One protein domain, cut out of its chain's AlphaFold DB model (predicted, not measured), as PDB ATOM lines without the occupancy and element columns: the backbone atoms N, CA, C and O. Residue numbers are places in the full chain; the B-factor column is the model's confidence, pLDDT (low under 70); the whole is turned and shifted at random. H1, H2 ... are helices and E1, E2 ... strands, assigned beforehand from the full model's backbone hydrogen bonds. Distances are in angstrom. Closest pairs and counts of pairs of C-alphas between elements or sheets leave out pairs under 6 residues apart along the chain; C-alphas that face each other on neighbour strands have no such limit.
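Overview. This is residues 3 to 104 of the 245 residues of an uncharacterized protein of Streptomyces sp. SID12488 (UniProt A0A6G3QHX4). A strongly twisted sheet of six strands, curled across its width, is the main wall of this domain; the small separate hairpin E7 and E8 sits within the curl, with E8 beside the beginnings of E2 and E3, and H2 covers part of E5. The long hairpin E4 and E5 reaches out to one end of the longest axis, with its tip at Thr 60, while H2 runs to the opposite end at Thr 104, and short H1 only grazes the sheet. You will find 102 printed residues with eight named strands and two named helices, in the order E1 E2 E3 H1 E4 E5 E6 E7 E8 H2. The large sheet is mixed, in the order E1 E2 E3 E4 E5 E6, and the class is mixed, helices and strands. The whole is compact, with a radius of gyration of the C-alphas of 13.4 A and spans of 43 by 32 by 30 A.

Arrangement. Begin with E1, residues 3 to 7, an edge strand, and E2, residues 10 to 15, which form an antiparallel hairpin; look at N 5 and O 12, 2.9 A apart. E3, residues 29 to 34, is parallel to E2 at 23 degrees, with N 32 and O 13 at 2.8 A. E4, residues 49 to 58, is parallel to E3 at 44 degrees, with N 33 and O 51 at 2.9 A. Between these two strands stands H1, residues 41 to 47, and E3, H1 and E4 make a strand-helix-strand unit, two parallel neighbour strands with a helix between, whose crossover is right-handed. H1 only grazes the sheet with its residues 41 to 47. E5, residues 61 to 70, forms a hairpin with E4, with N 52 and O 67 at 2.7 A. E6, residues 76 to 79, is the other edge strand and forms a hairpin with E5, with N 78 and O 66 at 2.8 A. E4, E5 and E6 are a meander, each strand the antiparallel neighbour of the one before. Next, E7, residues 84 to 86, and E8, residues 89 to 91, form the antiparallel hairpin of the second sheet, with N 91 and O 84 at 2.8 A. The closest C-alphas of E2 and E8 are those of Arg 10 and Gly 89, 6.8 A apart. H2, residues 93 to 103, is on the large sheet over E5, at a height over the sheet of 11.0 A, and runs along the strands at 12 degrees to E5 on the local plane. Its closest C-alphas to E5 are those of Ala 94 and Thr 68, 6.4 A. H1 and H2 are apart, and in both each O i to N i+4 pair is within hydrogen-bond range.

Along the chain. Find C-alpha 3 at (46.454, -46.040, 39.989), where E1 begins; it runs 13.8 A to C-alpha 7. E2 is 16.2 A long from C-alpha 10 to 15, and E3 15.9 A from 29 to 34. H1 covers 9.9 A from 41 to 47. Find C-alpha 49 at (42.522, -40.606, 20.957); from there E4 runs 27.9 A to C-alpha 58, and E5 returns 28.9 A from 61 to 70. E6, 76 to 79, and the three-residue strands E7, 84 to 86, and E8, 89 to 91, are shorter. H2 runs 15.2 A from 93 to C-alpha 103 at (30.295, -44.295, 13.463).

Size, cuts and confidence. The two C-alphas farthest apart are those of Thr 60 and Thr 104, 43.9 A. The printed part has no cut. The link from E2 to E3, residues 16 to 28, is long, and its C-alphas lie 12 to 18 A from the mean of the C-alphas. The mean pLDDT of the printed part of this model is 82.7; look for values under 70 at residues 7 to 9 and 100 to 104.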
ATOM      1  N   ILE A   3      47.692 -45.677  39.272       75.38
ATOM      2  CA  ILE A   3      46.454 -46.040  39.989       75.38
ATOM      3  C   ILE A   3      45.548 -46.821  39.036       75.38
ATOM      4  O   ILE A   3      45.400 -46.400  37.893       75.38
ATOM      5  N   ALA A   4      44.931 -47.914  39.493       75.06
ATOM      6  CA  ALA A   4      43.978 -48.705  38.713       75.06
ATOM      7  C   ALA A   4      42.577 -48.700  39.352       75.06
ATOM      8  O   ALA A   4      42.455 -48.823  40.570       75.06
ATOM      9  N   PHE A   5      41.534 -48.583  38.529       74.62
ATOM     10  CA  PHE A   5      40.122 -48.658  38.926       74.62
ATOM     11  C   PHE A   5      39.405 -49.688  38.064       74.62
ATOM     12  O   PHE A   5      39.597 -49.658  36.860       74.62
ATOM     13  N   GLU A   6      38.552 -50.546  38.622       77.25
ATOM     14  CA  GLU A   6      37.854 -51.590  37.853       77.25
ATOM     15  C   GLU A   6      36.336 -51.386  37.856       77.25
ATOM     16  O   GLU A   6      35.731 -51.149  38.905       77.25
ATOM     17  N   ARG A   7      35.705 -51.501  36.683       69.88
ATOM     18  CA  ARG A   7      34.246 -51.484  36.520       69.88
ATOM     19  C   ARG A   7      33.842 -52.242  35.255       69.88
ATOM     20  O   ARG A   7      34.449 -52.065  34.206       69.88
ATOM     21  N   GLY A   8      32.830 -53.108  35.348       66.25
ATOM     22  CA  GLY A   8      32.262 -53.788  34.171       66.25
ATOM     23  C   GLY A   8      33.228 -54.720  33.426       66.25
ATOM     24  O   GLY A   8      33.033 -54.984  32.246       66.25
ATOM     25  N   GLY A   9      34.282 -55.214  34.088       68.94
ATOM     26  CA  GLY A   9      35.313 -56.038  33.448       68.94
ATOM     27  C   GLY A   9      36.342 -55.244  32.640       68.94
ATOM     28  O   GLY A   9      37.111 -55.858  31.908       68.94
ATOM     29  N   ARG A  10      36.372 -53.912  32.779       71.88
ATOM     30  CA  ARG A  10      37.437 -53.032  32.285       71.88
ATOM     31  C   ARG A  10      38.102 -52.312  33.450       71.88
ATOM     32  O   ARG A  10      37.473 -52.077  34.485       71.88
ATOM     33  N   ALA A  11      39.369 -51.965  33.277       81.88
ATOM     34  CA  ALA A  11      40.146 -51.227  34.254       81.88
ATOM     35  C   ALA A  11      40.622 -49.897  33.672       81.88
ATOM     36  O   ALA A  11      41.058 -49.847  32.531       81.88
ATOM     37  N   LEU A  12      40.591 -48.821  34.447       86.44
ATOM     38  CA  LEU A  12      41.190 -47.545  34.091       86.44
ATOM     39  C   LEU A  12      42.512 -47.398  34.833       86.44
ATOM     40  O   LEU A  12      42.528 -47.489  36.060       86.44
ATOM     41  N   ARG A  13      43.610 -47.163  34.111       89.56
ATOM     42  CA  ARG A  13      44.947 -47.018  34.696       89.56
ATOM     43  C   ARG A  13      45.496 -45.619  34.470       89.56
ATOM     44  O   ARG A  13      45.746 -45.219  33.337       89.56
ATOM     45  N   VAL A  14      45.701 -44.879  35.554       90.88
ATOM     46  CA  VAL A  14      46.235 -43.517  35.518       90.88
ATOM     47  C   VAL A  14      47.755 -43.550  35.602       90.88
ATOM     48  O   VAL A  14      48.284 -43.963  36.628       90.88
ATOM     49  N   HIS A  15      48.435 -43.058  34.570       91.88
ATOM     50  CA  HIS A  15      49.888 -42.944  34.481       91.88
ATOM     51  C   HIS A  15      50.336 -41.505  34.728       91.88
ATOM     52  O   HIS A  15      50.088 -40.630  33.903       91.88
ATOM     53  N   LEU A  16      51.010 -41.236  35.848       90.06
ATOM     54  CA  LEU A  16      51.509 -39.887  36.185       90.06
ATOM     55  C   LEU A  16      53.030 -39.742  36.050       90.06
ATOM     56  O   LEU A  16      53.570 -38.646  36.205       90.06
ATOM     57  N   ASP A  17      53.720 -40.850  35.804       87.44
ATOM     58  CA  ASP A  17      55.175 -40.927  35.783       87.44
ATOM     59  C   ASP A  17      55.668 -41.305  34.382       87.44
ATOM     60  O   ASP A  17      55.359 -42.404  33.918       87.44
ATOM     61  N   PRO A  18      56.425 -40.425  33.700       84.25
ATOM     62  CA  PRO A  18      56.918 -40.694  32.353       84.25
ATOM     63  C   PRO A  18      57.923 -41.848  32.288       84.25
ATOM     64  O   PRO A  18      58.172 -42.357  31.198       84.25
ATOM     65  N   ALA A  19      58.500 -42.278  33.415       84.12
ATOM     66  CA  ALA A  19      59.399 -43.429  33.449       84.12
ATOM     67  C   ALA A  19      58.664 -44.768  33.250       84.12
ATOM     68  O   ALA A  19      59.304 -45.786  32.981       84.12
ATOM     69  N   ILE A  20      57.333 -44.784  33.379       80.06
ATOM     70  CA  ILE A  20      56.508 -45.986  33.248       80.06
ATOM     71  C   ILE A  20      55.714 -45.892  31.945       80.06
ATOM     72  O   ILE A  20      54.750 -45.137  31.837       80.06
ATOM     73  N   ALA A  21      56.120 -46.680  30.949       78.81
ATOM     74  CA  ALA A  21      55.432 -46.727  29.665       78.81
ATOM     75  C   ALA A  21      54.020 -47.337  29.817       78.81
ATOM     76  O   ALA A  21      53.891 -48.429  30.384       78.81
ATOM     77  N   PRO A  22      52.967 -46.687  29.287       84.88
ATOM     78  CA  PRO A  22      51.629 -47.261  29.264       84.88
ATOM     79  C   PRO A  22      51.576 -48.525  28.404       84.88
ATOM     80  O   PRO A  22      52.196 -48.603  27.339       84.88
ATOM     81  N   VAL A  23      50.789 -49.505  28.838       83.38
ATOM     82  CA  VAL A  23      50.502 -50.695  28.033       83.38
ATOM     83  C   VAL A  23      49.335 -50.380  27.108       83.38
ATOM     84  O   VAL A  23      48.225 -50.119  27.557       83.38
ATOM     85  N   TRP A  24      49.587 -50.413  25.802       80.25
ATOM     86  CA  TRP A  24      48.587 -50.072  24.787       80.25
ATOM     87  C   TRP A  24      47.868 -51.293  24.204       80.25
ATOM     88  O   TRP A  24      46.816 -51.149  23.598       80.25
ATOM     89  N   SER A  25      48.416 -52.497  24.329       73.62
ATOM     90  CA  SER A  25      47.851 -53.706  23.711       73.62
ATOM     91  C   SER A  25      46.768 -54.391  24.548       73.62
ATOM     92  O   SER A  25      46.279 -55.442  24.148       73.62
ATOM     93  N   ASP A  26      46.451 -53.850  25.721       75.81
ATOM     94  CA  ASP A  26      45.456 -54.413  26.621       75.81
ATOM     95  C   ASP A  26      44.119 -53.691  26.420       75.81
ATOM     96  O   ASP A  26      43.984 -52.510  26.727       75.81
ATOM     97  N   ASP A  27      43.134 -54.393  25.861       70.50
ATOM     98  CA  ASP A  27      41.797 -53.838  25.634       70.50
ATOM     99  C   ASP A  27      40.968 -53.767  26.929       70.50
ATOM    100  O   ASP A  27      39.974 -53.035  26.996       70.50
ATOM    101  N   VAL A  28      41.384 -54.497  27.969       74.50
ATOM    102  CA  VAL A  28      40.767 -54.481  29.297       74.50
ATOM    103  C   VAL A  28      41.196 -53.232  30.056       74.50
ATOM    104  O   VAL A  28      40.376 -52.656  30.766       74.50
ATOM    105  N   ILE A  29      42.442 -52.784  29.876       80.88
ATOM    106  CA  ILE A  29      42.998 -51.624  30.578       80.88
ATOM    107  C   ILE A  29      42.955 -50.374  29.691       80.88
ATOM    108  O   ILE A  29      43.677 -50.259  28.706       80.88
ATOM    109  N   GLU A  30      42.156 -49.384  30.076       85.62
ATOM    110  CA  GLU A  30      42.148 -48.054  29.478       85.62
ATOM    111  C   GLU A  30      43.195 -47.144  30.154       85.62
ATOM    112  O   GLU A  30      43.047 -46.799  31.331       85.62
ATOM    113  N   PRO A  31      44.262 -46.727  29.443       90.25
ATOM    114  CA  PRO A  31      45.261 -45.823  29.996       90.25
ATOM    115  C   PRO A  31      44.778 -44.362  29.981       90.25
ATOM    116  O   PRO A  31      44.365 -43.834  28.947       90.25
ATOM    117  N   VAL A  32      44.916 -43.684  31.122       92.00
ATOM    118  CA  VAL A  32      44.734 -42.233  31.285       92.00
ATOM    119  C   VAL A  32      46.058 -41.618  31.693       92.00
ATOM    120  O   VAL A  32      46.699 -42.082  32.629       92.00
ATOM    121  N   LEU A  33      46.488 -40.564  31.013       93.81
ATOM    122  CA  LEU A  33      47.852 -40.075  31.158       93.81
ATOM    123  C   LEU A  33      47.921 -38.681  31.772       93.81
ATOM    124  O   LEU A  33      47.245 -37.754  31.330       93.81
ATOM    125  N   GLY A  34      48.821 -38.499  32.726       91.75
ATOM    126  CA  GLY A  34      49.219 -37.187  33.208       91.75
ATOM    127  C   GLY A  34      49.892 -36.358  32.113       91.75
ATOM    128  O   GLY A  34      50.390 -36.884  31.114       91.75
ATOM    129  N   MET A  35      49.944 -35.045  32.323       90.19
ATOM    130  CA  MET A  35      50.576 -34.096  31.394       90.19
ATOM    131  C   MET A  35      52.081 -34.295  31.206       90.19
ATOM    132  O   MET A  35      52.636 -33.885  30.192       90.19
ATOM    133  N   SER A  36      52.738 -34.927  32.173       85.00
ATOM    134  CA  SER A  36      54.160 -35.266  32.133       85.00
ATOM    135  C   SER A  36      54.476 -36.470  31.244       85.00
ATOM    136  O   SER A  36      55.635 -36.650  30.883       85.00
ATOM    137  N   VAL A  37      53.486 -37.302  30.902       86.00
ATOM    138  CA  VAL A  37      53.698 -38.554  30.161       86.00
ATOM    139  C   VAL A  37      53.593 -38.288  28.654       86.00
ATOM    140  O   VAL A  37      52.509 -37.942  28.175       86.00
ATOM    141  N   PRO A  38      54.671 -38.431  27.866       83.44
ATOM    142  CA  PRO A  38      54.613 -38.199  26.426       83.44
ATOM    143  C   PRO A  38      53.760 -39.261  25.714       83.44
ATOM    144  O   PRO A  38      53.595 -40.378  26.202       83.44
ATOM    145  N   VAL A  39      53.202 -38.898  24.556       82.06
ATOM    146  CA  VAL A  39      52.489 -39.822  23.660       82.06
ATOM    147  C   VAL A  39      52.939 -39.566  22.238       82.06
ATOM    148  O   VAL A  39      52.898 -38.425  21.783       82.06
ATOM    149  N   ASP A  40      53.317 -40.639  21.551       78.19
ATOM    150  CA  ASP A  40      53.720 -40.591  20.151       78.19
ATOM    151  C   ASP A  40      52.507 -40.478  19.223       78.19
ATOM    152  O   ASP A  40      51.463 -41.103  19.448       78.19
ATOM    153  N   ASP A  41      52.670 -39.752  18.121       73.56
ATOM    154  CA  ASP A  41      51.632 -39.585  17.101       73.56
ATOM    155  C   ASP A  41      51.128 -40.925  16.550       73.56
ATOM    156  O   ASP A  41      49.931 -41.085  16.314       73.56
ATOM    157  N   ASP A  42      51.999 -41.930  16.436       71.56
ATOM    158  CA  ASP A  42      51.622 -43.284  16.022       71.56
ATOM    159  C   ASP A  42      50.576 -43.918  16.952       71.56
ATOM    160  O   ASP A  42      49.717 -44.688  16.509       71.56
ATOM    161  N   VAL A  43      50.626 -43.619  18.255       79.12
ATOM    162  CA  VAL A  43      49.615 -44.077  19.217       79.12
ATOM    163  C   VAL A  43      48.294 -43.355  18.968       79.12
ATOM    164  O   VAL A  43      47.253 -44.012  18.923       79.12
ATOM    165  N   LEU A  44      48.328 -42.040  18.739       79.12
ATOM    166  CA  LEU A  44      47.135 -41.237  18.452       79.12
ATOM    167  C   LEU A  44      46.482 -41.622  17.119       79.12
ATOM    168  O   LEU A  44      45.259 -41.639  17.025       79.12
ATOM    169  N   VAL A  45      47.269 -41.984  16.106       74.19
ATOM    170  CA  VAL A  45      46.761 -42.469  14.815       74.19
ATOM    171  C   VAL A  45      46.103 -43.840  14.970       74.19
ATOM    172  O   VAL A  45      45.023 -44.065  14.429       74.19
ATOM    173  N   ARG A  46      46.718 -44.761  15.725       73.56
ATOM    174  CA  ARG A  46      46.178 -46.119  15.919       73.56
ATOM    175  C   ARG A  46      44.943 -46.153  16.819       73.56
ATOM    176  O   ARG A  46      44.026 -46.922  16.547       73.56
ATOM    177  N   ARG A  47      44.925 -45.360  17.895       78.12
ATOM    178  CA  ARG A  47      43.832 -45.347  18.888       78.12
ATOM    179  C   ARG A  47      42.793 -44.257  18.658       78.12
ATOM    180  O   ARG A  47      41.785 -44.251  19.357       78.12
ATOM    181  N   TRP A  48      43.020 -43.353  17.706       82.31
ATOM    182  CA  TRP A  48      42.240 -42.132  17.440       82.31
ATOM    183  C   TRP A  48      42.317 -41.068  18.540       82.31
ATOM    184  O   TRP A  48      42.360 -39.875  18.233       82.31
ATOM    185  N   TYR A  49      42.359 -41.481  19.806       89.06
ATOM    186  CA  TYR A  49      42.522 -40.606  20.957       89.06
ATOM    187  C   TYR A  49      43.227 -41.311  22.121       89.06
ATOM    188  O   TYR A  49      43.325 -42.539  22.177       89.06
ATOM    189  N   VAL A  50      43.683 -40.509  23.081       91.62
ATOM    190  CA  VAL A  50      44.084 -40.938  24.426       91.62
ATOM    191  C   VAL A  50      43.454 -40.010  25.459       91.62
ATOM    192  O   VAL A  50      43.260 -38.817  25.201       91.62
ATOM    193  N   GLN A  51      43.149 -40.552  26.634       93.62
ATOM    194  CA  GLN A  51      42.636 -39.766  27.748       93.62
ATOM    195  C   GLN A  51      43.793 -39.162  28.551       93.62
ATOM    196  O   GLN A  51      44.827 -39.792  28.783       93.62
ATOM    197  N   ARG A  52      43.609 -37.918  28.981       94.88
ATOM    198  CA  ARG A  52      44.543 -37.129  29.779       94.88
ATOM    199  C   ARG A  52      43.938 -36.804  31.135       94.88
ATOM    200  O   ARG A  52      42.726 -36.687  31.264       94.88
ATOM    201  N   VAL A  53      44.785 -36.597  32.131       94.12
ATOM    202  CA  VAL A  53      44.391 -36.027  33.418       94.12
ATOM    203  C   VAL A  53      45.314 -34.869  33.769       94.12
ATOM    204  O   VAL A  53      46.534 -34.945  33.590       94.12
ATOM    205  N   ARG A  54      44.729 -33.789  34.280       93.44
ATOM    206  CA  ARG A  54      45.464 -32.702  34.929       93.44
ATOM    207  C   ARG A  54      44.865 -32.419  36.296       93.44
ATOM    208  O   ARG A  54      43.682 -32.663  36.532       93.44
ATOM    209  N   PHE A  55      45.709 -31.885  37.165       91.25
ATOM    210  CA  PHE A  55      45.350 -31.471  38.511       91.25
ATOM    211  C   PHE A  55      45.751 -30.011  38.658       91.25
ATOM    212  O   PHE A  55      46.943 -29.706  38.679       91.25
ATOM    213  N   ASP A  56      44.765 -29.131  38.758       87.94
ATOM    214  CA  ASP A  56      44.986 -27.705  38.952       87.94
ATOM    215  C   ASP A  56      44.726 -27.352  40.420       87.94
ATOM    216  O   ASP A  56      43.819 -27.883  41.064       87.94
ATOM    217  N   SER A  57      45.564 -26.486  40.991       89.88
ATOM    218  CA  SER A  57      45.357 -25.979  42.352       89.88
ATOM    219  C   SER A  57      44.654 -24.632  42.284       89.88
ATOM    220  O   SER A  57      45.217 -23.668  41.766       89.88
ATOM    221  N   VAL A  58      43.439 -24.562  42.824       86.94
ATOM    222  CA  VAL A  58      42.634 -23.339  42.902       86.94
ATOM    223  C   VAL A  58      42.460 -22.985  44.376       86.94
ATOM    224  O   VAL A  58      41.635 -23.554  45.092       86.94
ATOM    225  N   GLY A  59      43.306 -22.075  44.864       90.69
ATOM    226  CA  GLY A  59      43.388 -21.749  46.288       90.69
ATOM    227  C   GLY A  59      43.830 -22.959  47.118       90.69
ATOM    228  O   GLY A  59      44.936 -23.464  46.943       90.69
ATOM    229  N   THR A  60      42.964 -23.423  48.023       90.69
ATOM    230  CA  THR A  60      43.185 -24.628  48.845       90.69
ATOM    231  C   THR A  60      42.579 -25.897  48.244       90.69
ATOM    232  O   THR A  60      42.709 -26.970  48.830       90.69
ATOM    233  N   THR A  61      41.901 -25.787  47.100       87.06
ATOM    234  CA  THR A  61      41.186 -26.891  46.455       87.06
ATOM    235  C   THR A  61      42.002 -27.447  45.290       87.06
ATOM    236  O   THR A  61      42.729 -26.716  44.615       87.06
ATOM    237  N   ARG A  62      41.889 -28.760  45.047       88.25
ATOM    238  CA  ARG A  62      42.402 -29.405  43.832       88.25
ATOM    239  C   ARG A  62      41.249 -29.684  42.887       88.25
ATOM    240  O   ARG A  62      40.337 -30.425  43.241       88.25
ATOM    241  N   GLU A  63      41.334 -29.130  41.692       91.56
ATOM    242  CA  GLU A  63      40.409 -29.415  40.608       91.56
ATOM    243  C   GLU A  63      41.029 -30.460  39.683       91.56
ATOM    244  O   GLU A  63      42.202 -30.381  39.310       91.56
ATOM    245  N   VAL A  64      40.239 -31.475  39.345       91.88
ATOM    246  CA  VAL A  64      40.629 -32.525  38.404       91.88
ATOM    247  C   VAL A  64      39.926 -32.246  37.088       91.88
ATOM    248  O   VAL A  64      38.704 -32.099  37.062       91.88
ATOM    249  N   SER A  65      40.683 -32.207  35.995       94.38
ATOM    250  CA  SER A  65      40.103 -32.190  34.650       94.38
ATOM    251  C   SER A  65      40.553 -33.413  33.865       94.38
ATOM    252  O   SER A  65      41.721 -33.816  33.926       94.38
ATOM    253  N   ILE A  66      39.627 -33.974  33.095       95.31
ATOM    254  CA  ILE A  66      39.893 -35.051  32.147       95.31
ATOM    255  C   ILE A  66      40.016 -34.435  30.763       95.31
ATOM    256  O   ILE A  66      39.183 -33.631  30.354       95.31
ATOM    257  N   GLY A  67      41.083 -34.784  30.057       94.44
ATOM    258  CA  GLY A  67      41.349 -34.296  28.717       94.44
ATOM    259  C   GLY A  67      41.247 -35.392  27.670       94.44
ATOM    260  O   GLY A  67      41.485 -36.558  27.962       94.44
ATOM    261  N   THR A  68      40.968 -35.021  26.429       94.38
ATOM    262  CA  THR A  68      41.042 -35.921  25.276       94.38
ATOM    263  C   THR A  68      42.040 -35.363  24.287       94.38
ATOM    264  O   THR A  68      41.852 -34.276  23.744       94.38
ATOM    265  N   GLN A  69      43.123 -36.103  24.070       89.94
ATOM    266  CA  GLN A  69      44.126 -35.772  23.068       89.94
ATOM    267  C   GLN A  69      43.903 -36.649  21.839       89.94
ATOM    268  O   GLN A  69      43.858 -37.872  21.946       89.94
ATOM    269  N   ALA A  70      43.795 -36.021  20.672       85.81
ATOM    270  CA  ALA A  70      43.634 -36.686  19.384       85.81
ATOM    271  C   ALA A  70      44.702 -36.200  18.400       85.81
ATOM    272  O   ALA A  70      45.274 -35.121  18.570       85.81
ATOM    273  N   PHE A  71      44.975 -36.992  17.360       79.75
ATOM    274  CA  PHE A  71      46.011 -36.651  16.386       79.75
ATOM    275  C   PHE A  71      45.758 -35.283  15.738       79.75
ATOM    276  O   PHE A  71      44.642 -34.979  15.306       79.75
ATOM    277  N   ALA A  72      46.820 -34.478  15.685       72.88
ATOM    278  CA  ALA A  72      46.863 -33.117  15.160       72.88
ATOM    279  C   ALA A  72      45.941 -32.090  15.861       72.88
ATOM    280  O   ALA A  72      46.006 -30.911  15.525       72.88
ATOM    281  N   ARG A  73      45.142 -32.469  16.870       74.12
ATOM    282  CA  ARG A  73      44.235 -31.561  17.598       74.12
ATOM    283  C   ARG A  73      44.812 -31.151  18.958       74.12
ATOM    284  O   ARG A  73      45.480 -31.962  19.598       74.12
ATOM    285  N   PRO A  74      44.524 -29.927  19.441       78.06
ATOM    286  CA  PRO A  74      44.754 -29.581  20.840       78.06
ATOM    287  C   PRO A  74      43.992 -30.526  21.778       78.06
ATOM    288  O   PRO A  74      42.915 -31.007  21.430       78.06
ATOM    289  N   THR A  75      44.528 -30.760  22.977       87.69
ATOM    290  CA  THR A  75      43.814 -31.506  24.021       87.69
ATOM    291  C   THR A  75      42.613 -30.698  24.507       87.69
ATOM    292  O   THR A  75      42.777 -29.575  24.987       87.69
ATOM    293  N   GLU A  76      41.422 -31.281  24.419       92.62
ATOM    294  CA  GLU A  76      40.187 -30.704  24.960       92.62
ATOM    295  C   GLU A  76      40.013 -31.146  26.412       92.62
ATOM    296  O   GLU A  76      40.178 -32.330  26.687       92.62
ATOM    297  N   TRP A  77      39.699 -30.226  27.329       94.00
ATOM    298  CA  TRP A  77      39.606 -30.489  28.771       94.00
ATOM    299  C   TRP A  77      38.186 -30.308  29.291       94.00
ATOM    300  O   TRP A  77      37.512 -29.348  28.927       94.00
ATOM    301  N   PHE A  78      37.782 -31.194  30.194       93.81
ATOM    302  CA  PHE A  78      36.440 -31.267  30.757       93.81
ATOM    303  C   PHE A  78      36.507 -31.477  32.270       93.81
ATOM    304  O   PHE A  78      37.463 -32.078  32.779       93.81
ATOM    305  N   GLY A  79      35.503 -30.981  32.995       91.88
ATOM    306  CA  GLY A  79      35.344 -31.305  34.409       91.88
ATOM    307  C   GLY A  79      34.989 -32.782  34.588       91.88
ATOM    308  O   GLY A  79      34.489 -33.427  33.666       91.88
ATOM    309  N   LEU A  80      35.229 -33.333  35.781       89.81
ATOM    310  CA  LEU A  80      34.779 -34.695  36.095       89.81
ATOM    311  C   LEU A  80      33.256 -34.846  35.961       89.81
ATOM    312  O   LEU A  80      32.802 -35.901  35.535       89.81
ATOM    313  N   ASP A  81      32.497 -33.789  36.259       90.69
ATOM    314  CA  ASP A  81      31.030 -33.775  36.173       90.69
ATOM    315  C   ASP A  81      30.508 -33.882  34.729       90.69
ATOM    316  O   ASP A  81      29.381 -34.318  34.506       90.69
ATOM    317  N   ASP A  82      31.340 -33.530  33.742       90.12
ATOM    318  CA  ASP A  82      31.030 -33.655  32.313       90.12
ATOM    319  C   ASP A  82      31.422 -35.033  31.744       90.12
ATOM    320  O   ASP A  82      31.198 -35.308  30.560       90.12
ATOM    321  N   CYS A  83      32.064 -35.882  32.552       90.06
ATOM    322  CA  CYS A  83      32.579 -37.181  32.136       90.06
ATOM    323  C   CYS A  83      31.686 -38.316  32.638       90.06
ATOM    324  O   CYS A  83      31.216 -38.314  33.774       90.06
ATOM    325  N   GLU A  84      31.521 -39.347  31.817       88.19
ATOM    326  CA  GLU A  84      30.725 -40.520  32.163       88.19
ATOM    327  C   GLU A  84      31.608 -41.769  32.224       88.19
ATOM    328  O   GLU A  84      32.399 -42.037  31.320       88.19
ATOM    329  N   MET A  85      31.480 -42.553  33.295       84.44
ATOM    330  CA  MET A  85      32.124 -43.863  33.409       84.44
ATOM    331  C   MET A  85      31.101 -44.955  33.096       84.44
ATOM    332  O   MET A  85      30.224 -45.225  33.922       84.44
ATOM    333  N   ASN A  86      31.272 -45.612  31.950       78.25
ATOM    334  CA  ASN A  86      30.402 -46.680  31.455       78.25
ATOM    335  C   ASN A  86      31.163 -48.010  31.363       78.25
ATOM    336  O   ASN A  86      32.371 -48.063  31.590       78.25
ATOM    337  N   ASP A  87      30.475 -49.089  30.986       73.94
ATOM    338  CA  ASP A  87      31.104 -50.410  30.794       73.94
ATOM    339  C   ASP A  87      32.165 -50.402  29.675       73.94
ATOM    340  O   ASP A  87      33.074 -51.227  29.655       73.94
ATOM    341  N   ASP A  88      32.085 -49.429  28.762       70.62
ATOM    342  CA  ASP A  88      33.067 -49.198  27.704       70.62
ATOM    343  C   ASP A  88      34.291 -48.375  28.150       70.62
ATOM    344  O   ASP A  88      35.204 -48.196  27.341       70.62
ATOM    345  N   GLY A  89      34.313 -47.874  29.389       79.00
ATOM    346  CA  GLY A  89      35.374 -47.020  29.924       79.00
ATOM    347  C   GLY A  89      34.948 -45.572  30.186       79.00
ATOM    348  O   GLY A  89      33.756 -45.256  30.281       79.00
ATOM    349  N   LEU A  90      35.939 -44.686  30.319       86.50
ATOM    350  CA  LEU A  90      35.745 -43.267  30.631       86.50
ATOM    351  C   LEU A  90      35.463 -42.458  29.360       86.50
ATOM    352  O   LEU A  90      36.321 -42.307  28.486       86.50
ATOM    353  N   ARG A  91      34.274 -41.864  29.280       87.50
ATOM    354  CA  ARG A  91      33.818 -41.035  28.163       87.50
ATOM    355  C   ARG A  91      33.851 -39.559  28.531       87.50
ATOM    356  O   ARG A  91      33.246 -39.129  29.505       87.50
ATOM    357  N   THR A  92      34.544 -38.782  27.708       91.19
ATOM    358  CA  THR A  92      34.451 -37.317  27.686       91.19
ATOM    359  C   THR A  92      33.538 -36.886  26.532       91.19
ATOM    360  O   THR A  92      33.354 -37.651  25.574       91.19
ATOM    361  N   PRO A  93      33.037 -35.639  26.533       89.69
ATOM    362  CA  PRO A  93      32.289 -35.097  25.400       89.69
ATOM    363  C   PRO A  93      33.047 -35.191  24.063       89.69
ATOM    364  O   PRO A  93      32.456 -35.529  23.034       89.69
ATOM    365  N   ALA A  94      34.369 -34.978  24.073       86.69
ATOM    366  CA  ALA A  94      35.212 -35.129  22.887       86.69
ATOM    367  C   ALA A  94      35.294 -36.588  22.404       86.69
ATOM    368  O   ALA A  94      35.186 -36.848  21.204       86.69
ATOM    369  N   VAL A  95      35.422 -37.561  23.313       85.44
ATOM    370  CA  VAL A  95      35.412 -38.991  22.957       85.44
ATOM    371  C   VAL A  95      34.078 -39.398  22.338       85.44
ATOM    372  O   VAL A  95      34.063 -40.113  21.335       85.44
ATOM    373  N   GLU A  96      32.961 -38.909  22.873       84.81
ATOM    374  CA  GLU A  96      31.634 -39.135  22.293       84.81
ATOM    375  C   GLU A  96      31.526 -38.550  20.879       84.81
ATOM    376  O   GLU A  96      31.019 -39.201  19.958       84.81
ATOM    377  N   GLN A  97      32.053 -37.344  20.656       80.88
ATOM    378  CA  GLN A  97      32.078 -36.720  19.334       80.88
ATOM    379  C   GLN A  97      32.960 -37.487  18.339       80.88
ATOM    380  O   GLN A  97      32.564 -37.673  17.184       80.88
ATOM    381  N   ILE A  98      34.130 -37.959  18.774       78.88
ATOM    382  CA  ILE A  98      35.030 -38.802  17.979       78.88
ATOM    383  C   ILE A  98      34.317 -40.113  17.628       78.88
ATOM    384  O   ILE A  98      34.203 -40.458  16.452       78.88
ATOM    385  N   GLY A  99      33.718 -40.788  18.612       73.69
ATOM    386  CA  GLY A  99      32.931 -42.004  18.408       73.69
ATOM    387  C   GLY A  99      31.789 -41.812  17.407       73.69
ATOM    388  O   GLY A  99      31.638 -42.614  16.485       73.69
ATOM    389  N   ARG A 100      31.028 -40.714  17.511       69.25
ATOM    390  CA  ARG A 100      29.993 -40.348  16.526       69.25
ATOM    391  C   ARG A 100      30.590 -40.100  15.147       69.25
ATOM    392  O   ARG A 100      30.040 -40.597  14.175       69.25
ATOM    393  N   SER A 101      31.713 -39.396  15.046       60.50
ATOM    394  CA  SER A 101      32.370 -39.083  13.768       60.50
ATOM    395  C   SER A 101      32.938 -40.319  13.067       60.50
ATOM    396  O   SER A 101      33.002 -40.341  11.844       60.50
ATOM    397  N   HIS A 102      33.316 -41.354  13.822       60.41
ATOM    398  CA  HIS A 102      33.777 -42.634  13.272       60.41
ATOM    399  C   HIS A 102      32.646 -43.631  13.009       60.41
ATOM    400  O   HIS A 102      32.777 -44.486  12.136       60.41
ATOM    401  N   ARG A 103      31.523 -43.524  13.731       48.22
ATOM    402  CA  ARG A 103      30.295 -44.295  13.463       48.22
ATOM    403  C   ARG A 103      29.450 -43.685  12.337       48.22
ATOM    404  O   ARG A 103      28.676 -44.397  11.704       48.22
ATOM    405  N   THR A 104      29.601 -42.388  12.078       31.08
ATOM    406  CA  THR A 104      28.904 -41.646  11.020       31.08
ATOM    407  C   THR A 104      29.793 -41.585   9.772       31.08
ATOM    408  O   THR A 104      30.974 -41.273   9.896       31.08
TER     409      THR A 104